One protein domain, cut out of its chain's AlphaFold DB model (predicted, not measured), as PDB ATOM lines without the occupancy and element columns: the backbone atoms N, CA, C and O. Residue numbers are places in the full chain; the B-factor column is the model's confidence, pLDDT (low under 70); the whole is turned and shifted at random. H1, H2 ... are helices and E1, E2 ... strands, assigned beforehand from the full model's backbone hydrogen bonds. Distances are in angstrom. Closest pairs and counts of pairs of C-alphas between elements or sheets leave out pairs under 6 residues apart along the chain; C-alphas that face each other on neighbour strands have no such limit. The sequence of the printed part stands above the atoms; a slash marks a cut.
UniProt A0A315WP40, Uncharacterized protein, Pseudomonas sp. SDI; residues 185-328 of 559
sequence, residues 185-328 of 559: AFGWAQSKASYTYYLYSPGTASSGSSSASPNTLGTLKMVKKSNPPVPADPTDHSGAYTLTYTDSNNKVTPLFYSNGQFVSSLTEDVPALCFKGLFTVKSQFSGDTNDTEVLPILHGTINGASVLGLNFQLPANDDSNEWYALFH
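What this domain is: This is residues 185 to 328 of the 559 residues of an uncharacterized protein of Pseudomonas sp. SDI (UniProt A0A315WP40). A single nine-stranded antiparallel sheet is curled like part of a barrel and folded back on itself, so that its short end strands E5 and E6 face the leaf E4 E3 E2 E1 E9 E8, with E7 as the hinge. Long loops, residues 202 to 214 and 225 to 240, reach out at opposite ends of the longest axis, and the tiny helices H1 and H2 sit together off the sheet. The printed part has 144 residues with nine named strands and two named helices, in the order E1 E2 E3 E4 E5 E6 E7 H1 E8 E9 H2; across the sheet the order is E4 E3 E2 E1 E9 E8 E7 E6 E5. The class is mostly strand, though under half of the residues are in named elements. The whole is compact, with a radius of gyration of the C-alphas of 16.2 A, and only just elongated, spanning 53 by 35 by 24 A.

Where its parts are: E1, residues 194 to 201, begins at C-alpha 194 (137.650, 140.933, 102.325) and is 23.3 A long. E2, residues 215 to 224, is 28.3 A long, and E3, residues 241 to 247, 19.1 A. E4, E5 and E6 are residues 252 to 254, 256 to 258 and 261 to 263. E7, residues 273 to 281, is 24.8 A long and bends by 51 degrees at residue 278. H1 is residues 283 to 286. E8, residues 294 to 302, is 24.6 A long, and E9, residues 305 to 310, 16.3 A. H2, residues 323 to 326, ends at C-alpha 326 (126.254, 160.236, 116.808).

How they stand to each other: The sheet is strongly twisted. E1 and E2 form a hairpin, with N 197 and O 220 2.8 A apart; E1 to E4 make a meander, each strand the antiparallel neighbour of the one before. On its other side E1 is the neighbour of E9, with N 200 and O 308 2.8 A apart. E8 and E7 are antiparallel at 155 degrees, with N 276 and O 299 2.8 A apart. E5, E6 and E7 form a second meander, with N 262 and O 275 2.7 A apart. The edge strands E4 and E5 meet only through their link, and E4 runs on into E5 at 36 degrees. H1 and H2 only just touch, with 3 pairs of C-alphas within 8 A, the closest being Phe 285 and Trp 323 at 5.3 A; neither is on the sheet. Both are too short for an O i to N i+4 pair; the one O i to N i+3 pair is within range in H1 and not in H2.

The domain as a whole: The farthest C-alphas, those of Gly 208 and Val 230, are 56.0 A apart. The printed part has no cut. The links E1 to E2, E2 to E3 and E9 to H2 are long. Mean pLDDT of the printed part is 86.2; residues 207 to 211, 286 to 288 and 316 to 323 are under 70.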
ATOM      1  N   ALA A 185     138.395 151.232  93.834       93.81
ATOM      2  CA  ALA A 185     137.912 150.773  95.134       93.81
ATOM      3  C   ALA A 185     139.021 150.264  96.092       93.81
ATOM      4  O   ALA A 185     138.739 149.976  97.255       93.81
ATOM      5  N   PHE A 186     140.276 150.123  95.640       90.25
ATOM      6  CA  PHE A 186     141.366 149.507  96.417       90.25
ATOM      7  C   PHE A 186     141.605 150.159  97.784       90.25
ATOM      8  O   PHE A 186     141.791 149.442  98.771       90.25
ATOM      9  N   GLY A 187     141.608 151.498  97.832       86.38
ATOM     10  CA  GLY A 187     141.871 152.261  99.055       86.38
ATOM     11  C   GLY A 187     140.808 152.029 100.127       86.38
ATOM     12  O   GLY A 187     141.134 151.851 101.298       86.38
ATOM     13  N   TRP A 188     139.547 151.909  99.712       93.25
ATOM     14  CA  TRP A 188     138.410 151.689 100.609       93.25
ATOM     15  C   TRP A 188     138.389 150.276 101.205       93.25
ATOM     16  O   TRP A 188     137.947 150.080 102.328       93.25
ATOM     17  N   ALA A 189     138.966 149.285 100.522       90.62
ATOM     18  CA  ALA A 189     139.139 147.943 101.087       90.62
ATOM     19  C   ALA A 189     140.343 147.814 102.043       90.62
ATOM     20  O   ALA A 189     140.613 146.708 102.520       90.62
ATOM     21  N   GLN A 190     141.123 148.885 102.264       86.38
ATOM     22  CA  GLN A 190     142.406 148.849 102.985       86.38
ATOM     23  C   GLN A 190     143.338 147.717 102.506       86.38
ATOM     24  O   GLN A 190     144.028 147.077 103.294       86.38
ATOM     25  N   SER A 191     143.308 147.395 101.208       82.06
ATOM     26  CA  SER A 191     144.038 146.255 100.623       82.06
ATOM     27  C   SER A 191     143.741 144.866 101.233       82.06
ATOM     28  O   SER A 191     144.454 143.904 100.928       82.06
ATOM     29  N   LYS A 192     142.684 144.710 102.042       89.00
ATOM     30  CA  LYS A 192     142.295 143.426 102.648       89.00
ATOM     31  C   LYS A 192     141.611 142.522 101.620       89.00
ATOM     32  O   LYS A 192     140.899 142.977 100.734       89.00
ATOM     33  N   ALA A 193     141.781 141.204 101.755       91.94
ATOM     34  CA  ALA A 193     141.134 140.232 100.860       91.94
ATOM     35  C   ALA A 193     139.595 140.272 100.943       91.94
ATOM     36  O   ALA A 193     138.907 139.967  99.968       91.94
ATOM     37  N   SER A 194     139.064 140.657 102.103       95.25
ATOM     38  CA  SER A 194     137.650 140.933 102.325       95.25
ATOM     39  C   SER A 194     137.528 142.143 103.243       95.25
ATOM     40  O   SER A 194     138.232 142.216 104.250       95.25
ATOM     41  N   TYR A 195     136.613 143.051 102.920       96.12
ATOM     42  CA  TYR A 195     136.271 144.215 103.735       96.12
ATOM     43  C   TYR A 195     134.751 144.331 103.839       96.12
ATOM     44  O   TYR A 195     134.035 143.979 102.898       96.12
ATOM     45  N   THR A 196     134.223 144.743 104.987       97.50
ATOM     46  CA  THR A 196     132.774 144.865 105.200       97.50
ATOM     47  C   THR A 196     132.471 146.164 105.914       97.50
ATOM     48  O   THR A 196     133.064 146.447 106.947       97.50
ATOM     49  N   TYR A 197     131.540 146.919 105.346       97.62
ATOM     50  CA  TYR A 197     130.925 148.076 105.966       97.62
ATOM     51  C   TYR A 197     129.522 147.704 106.440       97.62
ATOM     52  O   TYR A 197     128.732 147.162 105.667       97.62
ATOM     53  N   TYR A 198     129.209 148.019 107.686       96.25
ATOM     54  CA  TYR A 198     127.883 147.928 108.278       96.25
ATOM     55  C   TYR A 198     127.202 149.281 108.143       96.25
ATOM     56  O   TYR A 198     127.775 150.293 108.538       96.25
ATOM     57  N   LEU A 199     126.025 149.297 107.526       95.50
ATOM     58  CA  LEU A 199     125.342 150.511 107.096       95.50
ATOM     59  C   LEU A 199     124.201 150.834 108.058       95.50
ATOM     60  O   LEU A 199     123.302 150.014 108.263       95.50
ATOM     61  N   TYR A 200     124.227 152.050 108.587       92.56
ATOM     62  CA  TYR A 200     123.296 152.557 109.582       92.56
ATOM     63  C   TYR A 200     122.661 153.862 109.110       92.56
ATOM     64  O   TYR A 200     123.305 154.665 108.439       92.56
ATOM     65  N   SER A 201     121.411 154.091 109.491       89.62
ATOM     66  CA  SER A 201     120.762 155.402 109.422       89.62
ATOM     67  C   SER A 201     120.447 155.899 110.834       89.62
ATOM     68  O   SER A 201     120.416 155.081 111.763       89.62
ATOM     69  N   PRO A 202     120.191 157.208 111.018       84.50
ATOM     70  CA  PRO A 202     119.834 157.748 112.321       84.50
ATOM     71  C   PRO A 202     118.646 156.995 112.924       84.50
ATOM     72  O   PRO A 202     117.749 156.516 112.213       84.50
ATOM     73  N   GLY A 203     118.692 156.856 114.245       83.62
ATOM     74  CA  GLY A 203     117.628 156.263 115.038       83.62
ATOM     75  C   GLY A 203     116.432 157.200 115.196       83.62
ATOM     76  O   GLY A 203     116.413 158.322 114.689       83.62
ATOM     77  N   THR A 204     115.421 156.746 115.934       79.62
ATOM     78  CA  THR A 204     114.390 157.646 116.469       79.62
ATOM     79  C   THR A 204     114.749 157.965 117.911       79.62
ATOM     80  O   THR A 204     114.780 157.057 118.734       79.62
ATOM     81  N   ALA A 205     115.045 159.230 118.198       71.81
ATOM     82  CA  ALA A 205     115.309 159.684 119.557       71.81
ATOM     83  C   ALA A 205     113.993 159.856 120.325       71.81
ATOM     84  O   ALA A 205     113.009 160.378 119.784       71.81
ATOM     85  N   SER A 206     113.977 159.439 121.587       72.75
ATOM     86  CA  SER A 206     112.911 159.816 122.519       72.75
ATOM     87  C   SER A 206     113.026 161.309 122.847       72.75
ATOM     88  O   SER A 206     114.117 161.873 122.810       72.75
ATOM     89  N   SER A 207     111.910 161.975 123.156       61.16
ATOM     90  CA  SER A 207     111.937 163.397 123.531       61.16
ATOM     91  C   SER A 207     112.853 163.612 124.741       61.16
ATOM     92  O   SER A 207     112.595 163.022 125.785       61.16
ATOM     93  N   GLY A 208     113.873 164.465 124.597       56.84
ATOM     94  CA  GLY A 208     114.863 164.747 125.646       56.84
ATOM     95  C   GLY A 208     116.018 163.742 125.743       56.84
ATOM     96  O   GLY A 208     116.704 163.747 126.750       56.84
ATOM     97  N   SER A 209     116.211 162.865 124.748       67.38
ATOM     98  CA  SER A 209     117.317 161.900 124.724       67.38
ATOM     99  C   SER A 209     118.464 162.356 123.815       67.38
ATOM    100  O   SER A 209     118.231 162.694 122.652       67.38
ATOM    101  N   SER A 210     119.689 162.267 124.336       63.19
ATOM    102  CA  SER A 210     120.963 162.569 123.660       63.19
ATOM    103  C   SER A 210     121.381 161.528 122.622       63.19
ATOM    104  O   SER A 210     122.263 161.758 121.789       63.19
ATOM    105  N   SER A 211     120.748 160.357 122.666       69.44
ATOM    106  CA  SER A 211     121.128 159.179 121.909       69.44
ATOM    107  C   SER A 211     119.938 158.622 121.136       69.44
ATOM    108  O   SER A 211     118.764 158.810 121.464       69.44
ATOM    109  N   ALA A 212     120.229 157.948 120.028       76.00
ATOM    110  CA  ALA A 212     119.215 157.194 119.315       76.00
ATOM    111  C   ALA A 212     119.830 155.910 118.781       76.00
ATOM    112  O   ALA A 212     120.782 155.956 118.000       76.00
ATOM    113  N   SER A 213     119.255 154.765 119.161       82.00
ATOM    114  CA  SER A 213     119.695 153.476 118.633       82.00
ATOM    115  C   SER A 213     119.634 153.503 117.098       82.00
ATOM    116  O   SER A 213     118.554 153.731 116.533       82.00
ATOM    117  N   PRO A 214     120.756 153.270 116.398       86.88
ATOM    118  CA  PRO A 214     120.810 153.357 114.951       86.88
ATOM    119  C   PRO A 214     119.936 152.299 114.290       86.88
ATOM    120  O   PRO A 214     119.863 151.142 114.711       86.88
ATOM    121  N   ASN A 215     119.332 152.672 113.170       89.31
ATOM    122  CA  ASN A 215     118.629 151.727 112.318       89.31
ATOM    123  C   ASN A 215     119.649 150.987 111.445       89.31
ATOM    124  O   ASN A 215     120.338 151.603 110.634       89.31
ATOM    125  N   THR A 216     119.744 149.662 111.583       92.38
ATOM    126  CA  THR A 216     120.616 148.843 110.725       92.38
ATOM    127  C   THR A 216     119.954 148.621 109.368       92.38
ATOM    128  O   THR A 216     118.876 148.031 109.286       92.38
ATOM    129  N   LEU A 217     120.610 149.052 108.292       93.94
ATOM    130  CA  LEU A 217     120.063 148.979 106.934       93.94
ATOM    131  C   LEU A 217     120.698 147.890 106.068       93.94
ATOM    132  O   LEU A 217     120.145 147.542 105.026       93.94
ATOM    133  N   GLY A 218     121.842 147.338 106.466       95.88
ATOM    134  CA  GLY A 218     122.484 146.235 105.754       95.88
ATOM    135  C   GLY A 218     124.003 146.309 105.798       95.88
ATOM    136  O   GLY A 218     124.586 146.958 106.663       95.88
ATOM    137  N   THR A 219     124.652 145.642 104.847       97.94
ATOM    138  CA  THR A 219     126.118 145.627 104.736       97.94
ATOM    139  C   THR A 219     126.580 145.826 103.301       97.94
ATOM    140  O   THR A 219     125.972 145.295 102.374       97.94
ATOM    141  N   LEU A 220     127.678 146.557 103.107       98.25
ATOM    142  CA  LEU A 220     128.449 146.558 101.865       98.25
ATOM    143  C   LEU A 220     129.681 145.683 102.064       98.25
ATOM    144  O   LEU A 220     130.517 145.954 102.921       98.25
ATOM    145  N   LYS A 221     129.821 144.645 101.247       97.94
ATOM    146  CA  LYS A 221     130.955 143.726 101.275       97.94
ATOM    147  C   LYS A 221     131.793 143.857 100.011       97.94
ATOM    148  O   LYS A 221     131.266 143.853  98.899       97.94
ATOM    149  N   MET A 222     133.105 143.927 100.203       98.00
ATOM    150  CA  MET A 222     134.117 143.932  99.155       98.00
ATOM    151  C   MET A 222     134.912 142.639  99.275       98.00
ATOM    152  O   MET A 222     135.547 142.407 100.301       98.00
ATOM    153  N   VAL A 223     134.878 141.785  98.254       97.38
ATOM    154  CA  VAL A 223     135.622 140.514  98.252       97.38
ATOM    155  C   VAL A 223     136.567 140.481  97.068       97.38
ATOM    156  O   VAL A 223     136.127 140.575  95.925       97.38
ATOM    157  N   LYS A 224     137.868 140.346  97.322       94.88
ATOM    158  CA  LYS A 224     138.873 140.282  96.262       94.88
ATOM    159  C   LYS A 224     138.656 139.016  95.429       94.88
ATOM    160  O   LYS A 224     138.496 137.925  95.975       94.88
ATOM    161  N   LYS A 225     138.648 139.152  94.100       94.12
ATOM    162  CA  LYS A 225     138.562 138.024  93.158       94.12
ATOM    163  C   LYS A 225     139.731 137.065  93.421       94.12
ATOM    164  O   LYS A 225     140.831 137.503  93.741       94.12
ATOM    165  N   SER A 226     139.513 135.759  93.260       91.56
ATOM    166  CA  SER A 226     140.501 134.730  93.630       91.56
ATOM    167  C   SER A 226     141.794 134.762  92.805       91.56
ATOM    168  O   SER A 226     142.827 134.323  93.293       91.56
ATOM    169  N   ASN A 227     141.744 135.274  91.572       90.88
ATOM    170  CA  ASN A 227     142.888 135.402  90.663       90.88
ATOM    171  C   ASN A 227     142.862 136.790  89.996       90.88
ATOM    172  O   ASN A 227     142.491 136.892  88.823       90.88
ATOM    173  N   PRO A 228     143.159 137.873  90.735       91.50
ATOM    174  CA  PRO A 228     143.167 139.211  90.160       91.50
ATOM    175  C   PRO A 228     144.318 139.327  89.144       91.50
ATOM    176  O   PRO A 228     145.375 138.724  89.357       91.50
ATOM    177  N   PRO A 229     144.146 140.075  88.040       92.62
ATOM    178  CA  PRO A 229     145.227 140.293  87.087       92.62
ATOM    179  C   PRO A 229     146.401 141.021  87.757       92.62
ATOM    180  O   PRO A 229     146.204 141.874  88.624       92.62
ATOM    181  N   VAL A 230     147.626 140.671  87.355       92.94
ATOM    182  CA  VAL A 230     148.856 141.359  87.767       92.94
ATOM    183  C   VAL A 230     149.676 141.676  86.508       92.94
ATOM    184  O   VAL A 230     150.156 140.742  85.862       92.94
ATOM    185  N   PRO A 231     149.863 142.961  86.147       95.19
ATOM    186  CA  PRO A 231     149.323 144.145  86.818       95.19
ATOM    187  C   PRO A 231     147.792 144.210  86.826       95.19
ATOM    188  O   PRO A 231     147.142 143.635  85.951       95.19
ATOM    189  N   ALA A 232     147.234 144.906  87.812       94.44
ATOM    190  CA  ALA A 232     145.813 145.197  87.886       94.44
ATOM    191  C   ALA A 232     145.362 145.955  86.628       94.44
ATOM    192  O   ALA A 232     146.101 146.774  86.076       94.44
ATOM    193  N   ASP A 233     144.155 145.636  86.164       94.31
ATOM    194  CA  ASP A 233     143.568 146.238  84.972       94.31
ATOM    195  C   ASP A 233     143.173 147.689  85.282       94.31
ATOM    196  O   ASP A 233     142.321 147.902  86.150       94.31
ATOM    197  N   PRO A 234     143.759 148.692  84.602       92.38
ATOM    198  CA  PRO A 234     143.447 150.090  84.868       92.38
ATOM    199  C   PRO A 234     142.018 150.489  84.467       92.38
ATOM    200  O   PRO A 234     141.587 151.580  84.821       92.38
ATOM    201  N   THR A 235     141.283 149.621  83.763       91.94
ATOM    202  CA  THR A 235     139.864 149.812  83.428       91.94
ATOM    203  C   THR A 235     138.905 149.131  84.418       91.94
ATOM    204  O   THR A 235     137.700 149.382  84.386       91.94
ATOM    205  N   ASP A 236     139.410 148.289  85.335       93.62
ATOM    206  CA  ASP A 236     138.608 147.686  86.410       93.62
ATOM    207  C   ASP A 236     138.561 148.628  87.623       93.62
ATOM    208  O   ASP A 236     139.302 148.464  88.594       93.62
ATOM    209  N   HIS A 237     137.646 149.599  87.594       92.38
ATOM    210  CA  HIS A 237     137.414 150.544  88.697       92.38
ATOM    211  C   HIS A 237     137.020 149.864  90.020       92.38
ATOM    212  O   HIS A 237     137.268 150.387  91.107       92.38
ATOM    213  N   SER A 238     136.465 148.646  89.963       93.06
ATOM    214  CA  SER A 238     136.184 147.858  91.170       93.06
ATOM    215  C   SER A 238     137.448 147.227  91.762       93.06
ATOM    216  O   SER A 238     137.371 146.561  92.791       93.06
ATOM    217  N   GLY A 239     138.614 147.409  91.138       89.88
ATOM    218  CA  GLY A 239     139.909 147.002  91.669       89.88
ATOM    219  C   GLY A 239     140.023 145.497  91.891       89.88
ATOM    220  O   GLY A 239     140.541 145.043  92.909       89.88
ATOM    221  N   ALA A 240     139.466 144.696  90.982       92.25
ATOM    222  CA  ALA A 240     139.355 143.253  91.144       92.25
ATOM    223  C   ALA A 240     138.613 142.804  92.421       92.25
ATOM    224  O   ALA A 240     138.805 141.671  92.867       92.25
ATOM    225  N   TYR A 241     137.731 143.636  92.979       95.94
ATOM    226  CA  TYR A 241     136.761 143.229  93.993       95.94
ATOM    227  C   TYR A 241     135.408 142.897  93.362       95.94
ATOM    228  O   TYR A 241     135.002 143.450  92.341       95.94
ATOM    229  N   THR A 242     134.696 141.976  93.996       97.19
ATOM    230  CA  THR A 242     133.248 141.838  93.891       97.19
ATOM    231  C   THR A 242     132.630 142.705  94.982       97.19
ATOM    232  O   THR A 242     132.903 142.493  96.165       97.19
ATOM    233  N   LEU A 243     131.832 143.692  94.572       98.12
ATOM    234  CA  LEU A 243     131.191 144.667  95.450       98.12
ATOM    235  C   LEU A 243     129.705 144.322  95.563       98.12
ATOM    236  O   LEU A 243     129.002 144.246  94.553       98.12
ATOM    237  N   THR A 244     129.222 144.083  96.777       98.31
ATOM    238  CA  THR A 244     127.833 143.660  97.014       98.31
ATOM    239  C   THR A 244     127.245 144.361  98.220       98.31
ATOM    240  O   THR A 244     127.859 144.352  99.284       98.31
ATOM    241  N   TYR A 245     126.032 144.879  98.083       98.38
ATOM    242  CA  TYR A 245     125.191 145.275  99.204       98.38
ATOM    243  C   TYR A 245     124.235 144.136  99.572       98.38
ATOM    244  O   TYR A 245     123.659 143.514  98.682       98.38
ATOM    245  N   THR A 246     124.069 143.864 100.864       98.25
ATOM    246  CA  THR A 246     123.082 142.916 101.397       98.25
ATOM    247  C   THR A 246     122.155 143.656 102.350       98.25
ATOM    248  O   THR A 246     122.632 144.209 103.342       98.25
ATOM    249  N   ASP A 247     120.856 143.686 102.047       95.94
ATOM    250  CA  ASP A 247     119.852 144.339 102.895       95.94
ATOM    251  C   ASP A 247     119.454 143.482 104.113       95.94
ATOM    252  O   ASP A 247     119.887 142.338 104.272       95.94
ATOM    253  N   SER A 248     118.598 144.030 104.976       90.31
ATOM    254  CA  SER A 248     118.070 143.338 106.162       90.31
ATOM    255  C   SER A 248     117.224 142.093 105.847       90.31
ATOM    256  O   SER A 248     117.041 141.242 106.715       90.31
ATOM    257  N   ASN A 249     116.753 141.938 104.605       93.06
ATOM    258  CA  ASN A 249     116.028 140.760 104.121       93.06
ATOM    259  C   ASN A 249     116.952 139.742 103.429       93.06
ATOM    260  O   ASN A 249     116.465 138.784 102.823       93.06
ATOM    261  N   ASN A 250     118.274 139.926 103.509       94.25
ATOM    262  CA  ASN A 250     119.297 139.132 102.823       94.25
ATOM    263  C   ASN A 250     119.228 139.193 101.287       94.25
ATOM    264  O   ASN A 250     119.756 138.314 100.598       94.25
ATOM    265  N   LYS A 251     118.599 140.225 100.718       97.06
ATOM    266  CA  LYS A 251     118.653 140.468  99.278       97.06
ATOM    267  C   LYS A 251     120.014 141.057  98.930       97.06
ATOM    268  O   LYS A 251     120.422 142.078  99.479       97.06
ATOM    269  N   VAL A 252     120.689 140.425  97.974       97.94
ATOM    270  CA  VAL A 252     121.995 140.863  97.478       97.94
ATOM    271  C   VAL A 252     121.819 141.719  96.227       97.94
ATOM    272  O   VAL A 252     121.215 141.280  95.246       97.94
ATOM    273  N   THR A 253     122.395 142.916  96.249       98.19
ATOM    274  CA  THR A 253     122.451 143.851  95.122       98.19
ATOM    275  C   THR A 253     123.916 144.063  94.728       98.19
ATOM    276  O   THR A 253     124.722 144.436  95.586       98.19
ATOM    277  N   PRO A 254     124.305 143.820  93.462       97.94
ATOM    278  CA  PRO A 254     125.650 144.143  93.003       97.94
ATOM    279  C   PRO A 254     125.862 145.659  93.018       97.94
ATOM    280  O   PRO A 254     124.945 146.425  92.728       97.94
ATOM    281  N   LEU A 255     127.079 146.076  93.343       98.00
ATOM    282  CA  LEU A 255     127.504 147.468  93.270       98.00
ATOM    283  C   LEU A 255     128.639 147.617  92.257       98.00
ATOM    284  O   LEU A 255     129.393 146.680  91.994       98.00
ATOM    285  N   PHE A 256     128.779 148.826  91.740       96.62
ATOM    286  CA  PHE A 256     129.856 149.261  90.867       96.62
ATOM    287  C   PHE A 256     130.613 150.389  91.552       96.62
ATOM    288  O   PHE A 256     130.008 151.185  92.265       96.62
ATOM    289  N   TYR A 257     131.921 150.467  91.328       95.75
ATOM    290  CA  TYR A 257     132.701 151.630  91.730       95.75
ATOM    291  C   TYR A 257     132.914 152.542  90.526       95.75
ATOM    292  O   TYR A 257     133.422 152.088  89.504       95.75
ATOM    293  N   SER A 258     132.490 153.798  90.628       90.69
ATOM    294  CA  SER A 258     132.605 154.785  89.557       90.69
ATOM    295  C   SER A 258     132.667 156.186  90.149       90.69
ATOM    296  O   SER A 258     131.856 156.524  91.008       90.69
ATOM    297  N   ASN A 259     133.595 157.018  89.669       85.19
ATOM    298  CA  ASN A 259     133.729 158.427  90.066       85.19
ATOM    299  C   ASN A 259     133.749 158.640  91.592       85.19
ATOM    300  O   ASN A 259     133.048 159.497  92.131       85.19
ATOM    301  N   GLY A 260     134.517 157.821  92.311       88.81
ATOM    302  CA  GLY A 260     134.640 157.914  93.763       88.81
ATOM    303  C   GLY A 260     133.482 157.293  94.550       88.81
ATOM    304  O   GLY A 260     133.478 157.375  95.779       88.81
ATOM    305  N   GLN A 261     132.492 156.703  93.871       93.19
ATOM    306  CA  GLN A 261     131.238 156.258  94.474       93.19
ATOM    307  C   GLN A 261     130.968 154.774  94.225       93.19
ATOM    308  O   GLN A 261     131.182 154.247  93.135       93.19
ATOM    309  N   PHE A 262     130.426 154.110  95.239       96.75
ATOM    310  CA  PHE A 262     129.782 152.811  95.138       96.75
ATOM    311  C   PHE A 262     128.320 153.014  94.745       96.75
ATOM    312  O   PHE A 262     127.544 153.555  95.530       96.75
ATOM    313  N   VAL A 263     127.927 152.565  93.557       96.12
ATOM    314  CA  VAL A 263     126.574 152.755  93.019       96.12
ATOM    315  C   VAL A 263     125.935 151.437  92.607       96.12
ATOM    316  O   VAL A 263     126.599 150.517  92.143       96.12
ATOM    317  N   SER A 264     124.619 151.343  92.762       96.69
ATOM    318  CA  SER A 264     123.832 150.180  92.301       96.69
ATOM    319  C   SER A 264     123.598 150.140  90.787       96.69
ATOM    320  O   SER A 264     123.316 149.076  90.241       96.69
ATOM    321  N   SER A 265     123.730 151.277  90.101       94.19
ATOM    322  CA  SER A 265     123.504 151.410  88.661       94.19
ATOM    323  C   SER A 265     124.445 152.455  88.068       94.19
ATOM    324  O   SER A 265     124.689 153.488  88.686       94.19
ATOM    325  N   LEU A 266     124.964 152.183  86.866       91.88
ATOM    326  CA  LEU A 266     125.781 153.121  86.079       91.88
ATOM    327  C   LEU A 266     124.951 153.922  85.064       91.88
ATOM    328  O   LEU A 266     125.491 154.780  84.372       91.88
ATOM    329  N   THR A 267     123.663 153.602  84.919       92.00
ATOM    330  CA  THR A 267     122.796 154.168  83.874       92.00
ATOM    331  C   THR A 267     121.622 154.964  84.423       92.00
ATOM    332  O   THR A 267     120.942 155.636  83.659       92.00
ATOM    333  N   GLU A 268     121.326 154.836  85.716       85.75
ATOM    334  CA  GLU A 268     120.284 155.624  86.371       85.75
ATOM    335  C   GLU A 268     120.853 156.971  86.810       85.75
ATOM    336  O   GLU A 268     121.922 157.022  87.417       85.75
ATOM    337  N   ASP A 269     120.104 158.047  86.567       76.69
ATOM    338  CA  ASP A 269     120.481 159.397  87.008       76.69
ATOM    339  C   ASP A 269     120.587 159.486  88.543       76.69
ATOM    340  O   ASP A 269     121.415 160.214  89.099       76.69
ATOM    341  N   VAL A 270     119.743 158.717  89.243       79.56
ATOM    342  CA  VAL A 270     119.722 158.606  90.704       79.56
ATOM    343  C   VAL A 270     119.680 157.125  91.091       79.56
ATOM    344  O   VAL A 270     118.593 156.558  91.215       79.56
ATOM    345  N   PRO A 271     120.846 156.483  91.279       88.19
ATOM    346  CA  PRO A 271     120.911 155.098  91.727       88.19
ATOM    347  C   PRO A 271     120.268 154.924  93.108       88.19
ATOM    348  O   PRO A 271     120.473 155.746  94.002       88.19
ATOM    349  N   ALA A 272     119.549 153.818  93.312       90.31
ATOM    350  CA  ALA A 272     118.897 153.510  94.590       90.31
ATOM    351  C   ALA A 272     119.886 153.389  95.766       90.31
ATOM    352  O   ALA A 272     119.564 153.737  96.899       90.31
ATOM    353  N   LEU A 273     121.086 152.884  95.489       93.81
ATOM    354  CA  LEU A 273     122.213 152.814  96.418       93.81
ATOM    355  C   LEU A 273     123.350 153.665  95.865       93.81
ATOM    356  O   LEU A 273     123.770 153.428  94.725       93.81
ATOM    357  N   CYS A 274     123.839 154.604  96.669       93.44
ATOM    358  CA  CYS A 274     124.967 155.465  96.337       93.44
ATOM    359  C   CYS A 274     125.772 155.772  97.601       93.44
ATOM    360  O   CYS A 274     125.238 156.367  98.533       93.44
ATOM    361  N   PHE A 275     127.047 155.386  97.638       93.44
ATOM    362  CA  PHE A 275     127.932 155.617  98.778       93.44
ATOM    363  C   PHE A 275     129.255 156.216  98.322       93.44
ATOM    364  O   PHE A 275     129.805 155.800  97.308       93.44
ATOM    365  N   LYS A 276     129.812 157.135  99.097       90.88
ATOM    366  CA  LYS A 276     131.150 157.687  98.910       90.88
ATOM    367  C   LYS A 276     131.990 157.382 100.143       90.88
ATOM    368  O   LYS A 276     131.471 157.337 101.256       90.88
ATOM    369  N   GLY A 277     133.271 157.110  99.931       91.00
ATOM    370  CA  GLY A 277     134.208 156.900 101.026       91.00
ATOM    371  C   GLY A 277     134.716 158.219 101.600       91.00
ATOM    372  O   GLY A 277     134.929 159.176 100.853       91.00
ATOM    373  N   LEU A 278     134.944 158.250 102.910       90.50
ATOM    374  CA  LEU A 278     135.738 159.281 103.578       90.50
ATOM    375  C   LEU A 278     136.584 158.662 104.699       90.50
ATOM    376  O   LEU A 278     136.404 157.490 105.033       90.50
ATOM    377  N   PHE A 279     137.486 159.448 105.277       88.75
ATOM    378  CA  PHE A 279     138.243 159.069 106.468       88.75
ATOM    379  C   PHE A 279     137.828 159.915 107.664       88.75
ATOM    380  O   PHE A 279     137.518 161.093 107.515       88.75
ATOM    381  N   THR A 280     137.831 159.301 108.835       84.56
ATOM    382  CA  THR A 280     137.385 159.870 110.110       84.56
ATOM    383  C   THR A 280     138.156 159.184 111.230       84.56
ATOM    384  O   THR A 280     138.594 158.045 111.064       84.56
ATOM    385  N   VAL A 281     138.370 159.869 112.345       81.75
ATOM    386  CA  VAL A 281     138.975 159.248 113.523       81.75
ATOM    387  C   VAL A 281     137.968 158.388 114.261       81.75
ATOM    388  O   VAL A 281     136.789 158.717 114.354       81.75
ATOM    389  N   LYS A 282     138.440 157.285 114.822       80.00
ATOM    390  CA  LYS A 282     137.612 156.383 115.608       80.00
ATOM    391  C   LYS A 282     137.116 157.023 116.907       80.00
ATOM    392  O   LYS A 282     136.010 156.691 117.334       80.00
ATOM    393  N   SER A 283     137.848 157.979 117.482       72.06
ATOM    394  CA  SER A 283     137.405 158.784 118.634       72.06
ATOM    395  C   SER A 283     136.059 159.483 118.406       72.06
ATOM    396  O   SER A 283     135.223 159.485 119.304       72.06
ATOM    397  N   GLN A 284     135.771 159.952 117.179       73.50
ATOM    398  CA  GLN A 284     134.482 160.583 116.825       73.50
ATOM    399  C   GLN A 284     133.272 159.660 117.005       73.50
ATOM    400  O   GLN A 284     132.135 160.129 117.019       73.50
ATOM    401  N   PHE A 285     133.499 158.353 117.108       73.19
ATOM    402  CA  PHE A 285     132.438 157.382 117.323       73.19
ATOM    403  C   PHE A 285     132.547 156.672 118.667       73.19
ATOM    404  O   PHE A 285     131.524 156.346 119.259       73.19
ATOM    405  N   SER A 286     133.774 156.396 119.112       68.12
ATOM    406  CA  SER A 286     134.027 155.647 120.339       68.12
ATOM    407  C   SER A 286     133.887 156.465 121.609       68.12
ATOM    408  O   SER A 286     133.729 155.846 122.652       68.12
ATOM    409  N   GLY A 287     133.973 157.796 121.518       61.56
ATOM    410  CA  GLY A 287     134.032 158.685 122.679       61.56
ATOM    411  C   GLY A 287     135.398 158.713 123.373       61.56
ATOM    412  O   GLY A 287     135.673 159.648 124.116       61.56
ATOM    413  N   ASP A 288     136.294 157.763 123.072       69.12
ATOM    414  CA  ASP A 288     137.665 157.744 123.587       69.12
ATOM    415  C   ASP A 288     138.535 158.739 122.813       69.12
ATOM    416  O   ASP A 288     138.922 158.504 121.663       69.12
ATOM    417  N   THR A 289     138.865 159.853 123.461       70.00
ATOM    418  CA  THR A 289     139.712 160.926 122.922       70.00
ATOM    419  C   THR A 289     141.124 160.446 122.558       70.00
ATOM    420  O   THR A 289     141.774 161.050 121.702       70.00
ATOM    421  N   ASN A 290     141.580 159.317 123.114       71.38
ATOM    422  CA  ASN A 290     142.878 158.716 122.801       71.38
ATOM    423  C   ASN A 290     142.841 157.809 121.558       71.38
ATOM    424  O   ASN A 290     143.900 157.439 121.038       71.38
ATOM    425  N   ASP A 291     141.654 157.446 121.054       70.00
ATOM    426  CA  ASP A 291     141.513 156.591 119.873       70.00
ATOM    427  C   ASP A 291     141.695 157.392 118.573       70.00
ATOM    428  O   ASP A 291     140.758 157.784 117.870       70.00
ATOM    429  N   THR A 292     142.961 157.629 118.244       76.94
ATOM    430  CA  THR A 292     143.396 158.370 117.051       76.94
ATOM    431  C   THR A 292     143.413 157.519 115.775       76.94
ATOM    432  O   THR A 292     143.897 157.969 114.733       76.94
ATOM    433  N   GLU A 293     142.878 156.290 115.809       83.56
ATOM    434  CA  GLU A 293     142.839 155.414 114.637       83.56
ATOM    435  C   GLU A 293     141.988 156.048 113.524       83.56
ATOM    436  O   GLU A 293     140.786 156.269 113.677       83.56
ATOM    437  N   VAL A 294     142.594 156.318 112.366       85.94
ATOM    438  CA  VAL A 294     141.867 156.830 111.199       85.94
ATOM    439  C   VAL A 294     141.212 155.675 110.444       85.94
ATOM    440  O   VAL A 294     141.873 154.801 109.876       85.94
ATOM    441  N   LEU A 295     139.887 155.706 110.377       87.69
ATOM    442  CA  LEU A 295     139.061 154.694 109.743       87.69
ATOM    443  C   LEU A 295     138.494 155.186 108.411       87.69
ATOM    444  O   LEU A 295     137.989 156.307 108.327       87.69
ATOM    445  N   PRO A 296     138.487 154.345 107.364       93.00
ATOM    446  CA  PRO A 296     137.644 154.590 106.217       93.00
ATOM    447  C   PRO A 296     136.208 154.254 106.606       93.00
ATOM    448  O   PRO A 296     135.918 153.163 107.106       93.00
ATOM    449  N   ILE A 297     135.304 155.162 106.291       93.19
ATOM    450  CA  ILE A 297     133.867 154.973 106.428       93.19
ATOM    451  C   ILE A 297     133.195 155.243 105.087       93.19
ATOM    452  O   ILE A 297     133.791 155.810 104.169       93.19
ATOM    453  N   LEU A 298     131.936 154.844 104.977       94.38
ATOM    454  CA  LEU A 298     131.087 155.222 103.859       94.38
ATOM    455  C   LEU A 298     130.033 156.211 104.333       94.38
ATOM    456  O   LEU A 298     129.497 156.074 105.423       94.38
ATOM    457  N   HIS A 299     129.676 157.164 103.492       89.88
ATOM    458  CA  HIS A 299     128.477 157.969 103.676       89.88
ATOM    459  C   HIS A 299     127.685 157.975 102.373       89.88
ATOM    460  O   HIS A 299     128.258 157.822 101.294       89.88
ATOM    461  N   GLY A 300     126.367 158.117 102.434       89.06
ATOM    462  CA  GLY A 300     125.571 158.109 101.212       89.06
ATOM    463  C   GLY A 300     124.095 157.895 101.450       89.06
ATOM    464  O   GLY A 300     123.564 158.337 102.467       89.06
ATOM    465  N   THR A 301     123.434 157.224 100.509       88.88
ATOM    466  CA  THR A 301     122.000 156.952 100.576       88.88
ATOM    467  C   THR A 301     121.629 155.515 100.216       88.88
ATOM    468  O   THR A 301     122.239 154.870  99.358       88.88
ATOM    469  N   ILE A 302     120.577 155.025 100.877       91.44
ATOM    470  CA  ILE A 302     119.865 153.782 100.560       91.44
ATOM    471  C   ILE A 302     118.400 154.140 100.345       91.44
ATOM    472  O   ILE A 302     117.711 154.527 101.285       91.44
ATOM    473  N   ASN A 303     117.916 154.028  99.111       86.56
ATOM    474  CA  ASN A 303     116.556 154.405  98.714       86.56
ATOM    475  C   ASN A 303     116.169 155.822  99.187       86.56
ATOM    476  O   ASN A 303     115.051 156.051  99.644       86.56
ATOM    477  N   GLY A 304     117.118 156.762  99.119       78.88
ATOM    478  CA  GLY A 304     116.941 158.150  99.559       78.88
ATOM    479  C   GLY A 304     117.142 158.404 101.058       78.88
ATOM    480  O   GLY A 304     117.256 159.560 101.445       78.88
ATOM    481  N   ALA A 305     117.248 157.373 101.902       81.69
ATOM    482  CA  ALA A 305     117.604 157.550 103.310       81.69
ATOM    483  C   ALA A 305     119.115 157.756 103.454       81.69
ATOM    484  O   ALA A 305     119.880 156.977 102.890       81.69
ATOM    485  N   SER A 306     119.545 158.773 104.204       86.25
ATOM    486  CA  SER A 306     120.963 159.017 104.485       86.25
ATOM    487  C   SER A 306     121.553 157.925 105.372       86.25
ATOM    488  O   SER A 306     120.928 157.500 106.345       86.25
ATOM    489  N   VAL A 307     122.765 157.482 105.039       90.75
ATOM    490  CA  VAL A 307     123.435 156.380 105.727       90.75
ATOM    491  C   VAL A 307     124.900 156.654 106.013       90.75
ATOM    492  O   VAL A 307     125.565 157.399 105.290       90.75
ATOM    493  N   LEU A 308     125.393 155.964 107.035       91.75
ATOM    494  CA  LEU A 308     126.783 155.901 107.449       91.75
ATOM    495  C   LEU A 308     127.228 154.435 107.511       91.75
ATOM    496  O   LEU A 308     126.526 153.588 108.059       91.75
ATOM    497  N   GLY A 309     128.380 154.129 106.931       94.06
ATOM    498  CA  GLY A 309     128.968 152.802 106.859       94.06
ATOM    499  C   GLY A 309     130.239 152.698 107.681       94.06
ATOM    500  O   GLY A 309     131.224 153.349 107.347       94.06
ATOM    501  N   LEU A 310     130.245 151.835 108.692       92.50
ATOM    502  CA  LEU A 310     131.385 151.605 109.586       92.50
ATOM    503  C   LEU A 310     132.003 150.231 109.330       92.50
ATOM    504  O   LEU A 310     131.308 149.309 108.917       92.50
ATOM    505  N   ASN A 311     133.299 150.057 109.579       90.75
ATOM    506  CA  ASN A 311     133.986 148.779 109.349       90.75
ATOM    507  C   ASN A 311     133.853 147.765 110.504       90.75
ATOM    508  O   ASN A 311     134.393 146.661 110.424       90.75
ATOM    509  N   PHE A 312     133.109 148.114 111.550       87.81
ATOM    510  CA  PHE A 312     132.718 147.242 112.653       87.81
ATOM    511  C   PHE A 312     131.206 147.313 112.866       87.81
ATOM    512  O   PHE A 312     130.516 148.243 112.434       87.81
ATOM    513  N   GLN A 313     130.687 146.281 113.521       87.56
ATOM    514  CA  GLN A 313     129.294 146.233 113.911       87.56
ATOM    515  C   GLN A 313     129.120 146.971 115.239       87.56
ATOM    516  O   GLN A 313     129.898 146.745 116.164       87.56
ATOM    517  N   LEU A 314     128.114 147.838 115.331       81.56
ATOM    518  CA  LEU A 314     127.764 148.483 116.590       81.56
ATOM    519  C   LEU A 314     127.150 147.444 117.540       81.56
ATOM    520  O   LEU A 314     126.426 146.555 117.069       81.56
ATOM    521  N   PRO A 315     127.419 147.527 118.855       70.56
ATOM    522  CA  PRO A 315     126.760 146.678 119.837       70.56
ATOM    523  C   PRO A 315     125.241 146.814 119.712       70.56
ATOM    524  O   PRO A 315     124.732 147.901 119.437       70.56
ATOM    525  N   ALA A 316     124.518 145.710 119.878       63.03
ATOM    526  CA  ALA A 316     123.061 145.726 119.879       63.03
ATOM    527  C   ALA A 316     122.542 146.034 121.289       63.03
ATOM    528  O   ALA A 316     122.922 145.329 122.219       63.03
ATOM    529  N   ASN A 317     121.617 146.993 121.403       54.22
ATOM    530  CA  ASN A 317     120.806 147.254 122.598       54.22
ATOM    531  C   ASN A 317     121.617 147.532 123.873       54.22
ATOM    532  O   ASN A 317     121.475 146.808 124.859       54.22
ATOM    533  N   ASP A 318     122.434 148.581 123.853       55.84
ATOM    534  CA  ASP A 318     122.971 149.158 125.084       55.84
ATOM    535  C   ASP A 318     122.706 150.667 125.048       55.84
ATOM    536  O   ASP A 318     123.342 151.400 124.294       55.84
ATOM    537  N   ASP A 319     121.669 151.115 125.760       50.31
ATOM    538  CA  ASP A 319     121.173 152.500 125.687       50.31
ATOM    539  C   ASP A 319     122.169 153.514 126.292       50.31
ATOM    540  O   ASP A 319     122.059 154.710 126.031       50.31
ATOM    541  N   SER A 320     123.184 153.039 127.027       53.78
ATOM    542  CA  SER A 320     124.315 153.827 127.543       53.78
ATOM    543  C   SER A 320     125.504 153.900 126.580       53.78
ATOM    544  O   SER A 320     126.589 154.340 126.956       53.78
ATOM    545  N   ASN A 321     125.351 153.420 125.346       63.34
ATOM    546  CA  ASN A 321     126.456 153.363 124.409       63.34
ATOM    547  C   ASN A 321     126.715 154.741 123.780       63.34
ATOM    548  O   ASN A 321     125.914 155.219 122.975       63.34
ATOM    549  N   GLU A 322     127.859 155.350 124.099       65.12
ATOM    550  CA  GLU A 322     128.313 156.652 123.574       65.12
ATOM    551  C   GLU A 322     128.255 156.727 122.037       65.12
ATOM    552  O   GLU A 322     127.971 157.773 121.450       65.12
ATOM    553  N   TRP A 323     128.383 155.576 121.377       68.19
ATOM    554  CA  TRP A 323     128.250 155.416 119.935       68.19
ATOM    555  C   TRP A 323     126.878 155.844 119.386       68.19
ATOM    556  O   TRP A 323     126.771 156.206 118.214       68.19
ATOM    557  N   TYR A 324     125.811 155.798 120.192       74.31
ATOM    558  CA  TYR A 324     124.445 156.150 119.781       74.31
ATOM    559  C   TYR A 324     124.182 157.661 119.799       74.31
ATOM    560  O   TYR A 324     123.228 158.108 119.156       74.31
ATOM    561  N   ALA A 325     125.039 158.456 120.451       71.56
ATOM    562  CA  ALA A 325     124.955 159.915 120.421       71.56
ATOM    563  C   ALA A 325     125.160 160.459 118.999       71.56
ATOM    564  O   ALA A 325     124.436 161.353 118.560       71.56
ATOM    565  N   LEU A 326     126.067 159.862 118.214       74.31
ATOM    566  CA  LEU A 326     126.254 160.236 116.808       74.31
ATOM    567  C   LEU A 326     125.003 159.964 115.960       74.31
ATOM    568  O   LEU A 326     124.710 160.707 115.027       74.31
ATOM    569  N   PHE A 327     124.267 158.893 116.262       79.19
ATOM    570  CA  PHE A 327     123.083 158.492 115.500       79.19
ATOM    571  C   PHE A 327     121.802 159.197 115.943       79.19
ATOM    572  O   PHE A 327     120.753 158.992 115.316       79.19
ATOM    573  N   HIS A 328     121.889 160.076 116.945       77.62
ATOM    574  CA  HIS A 328     120.872 161.087 117.174       77.62
ATOM    575  C   HIS A 328     120.711 161.933 115.895       77.62
ATOM    576  O   HIS A 328     121.717 162.388 115.338       77.62
TER     577      HIS A 328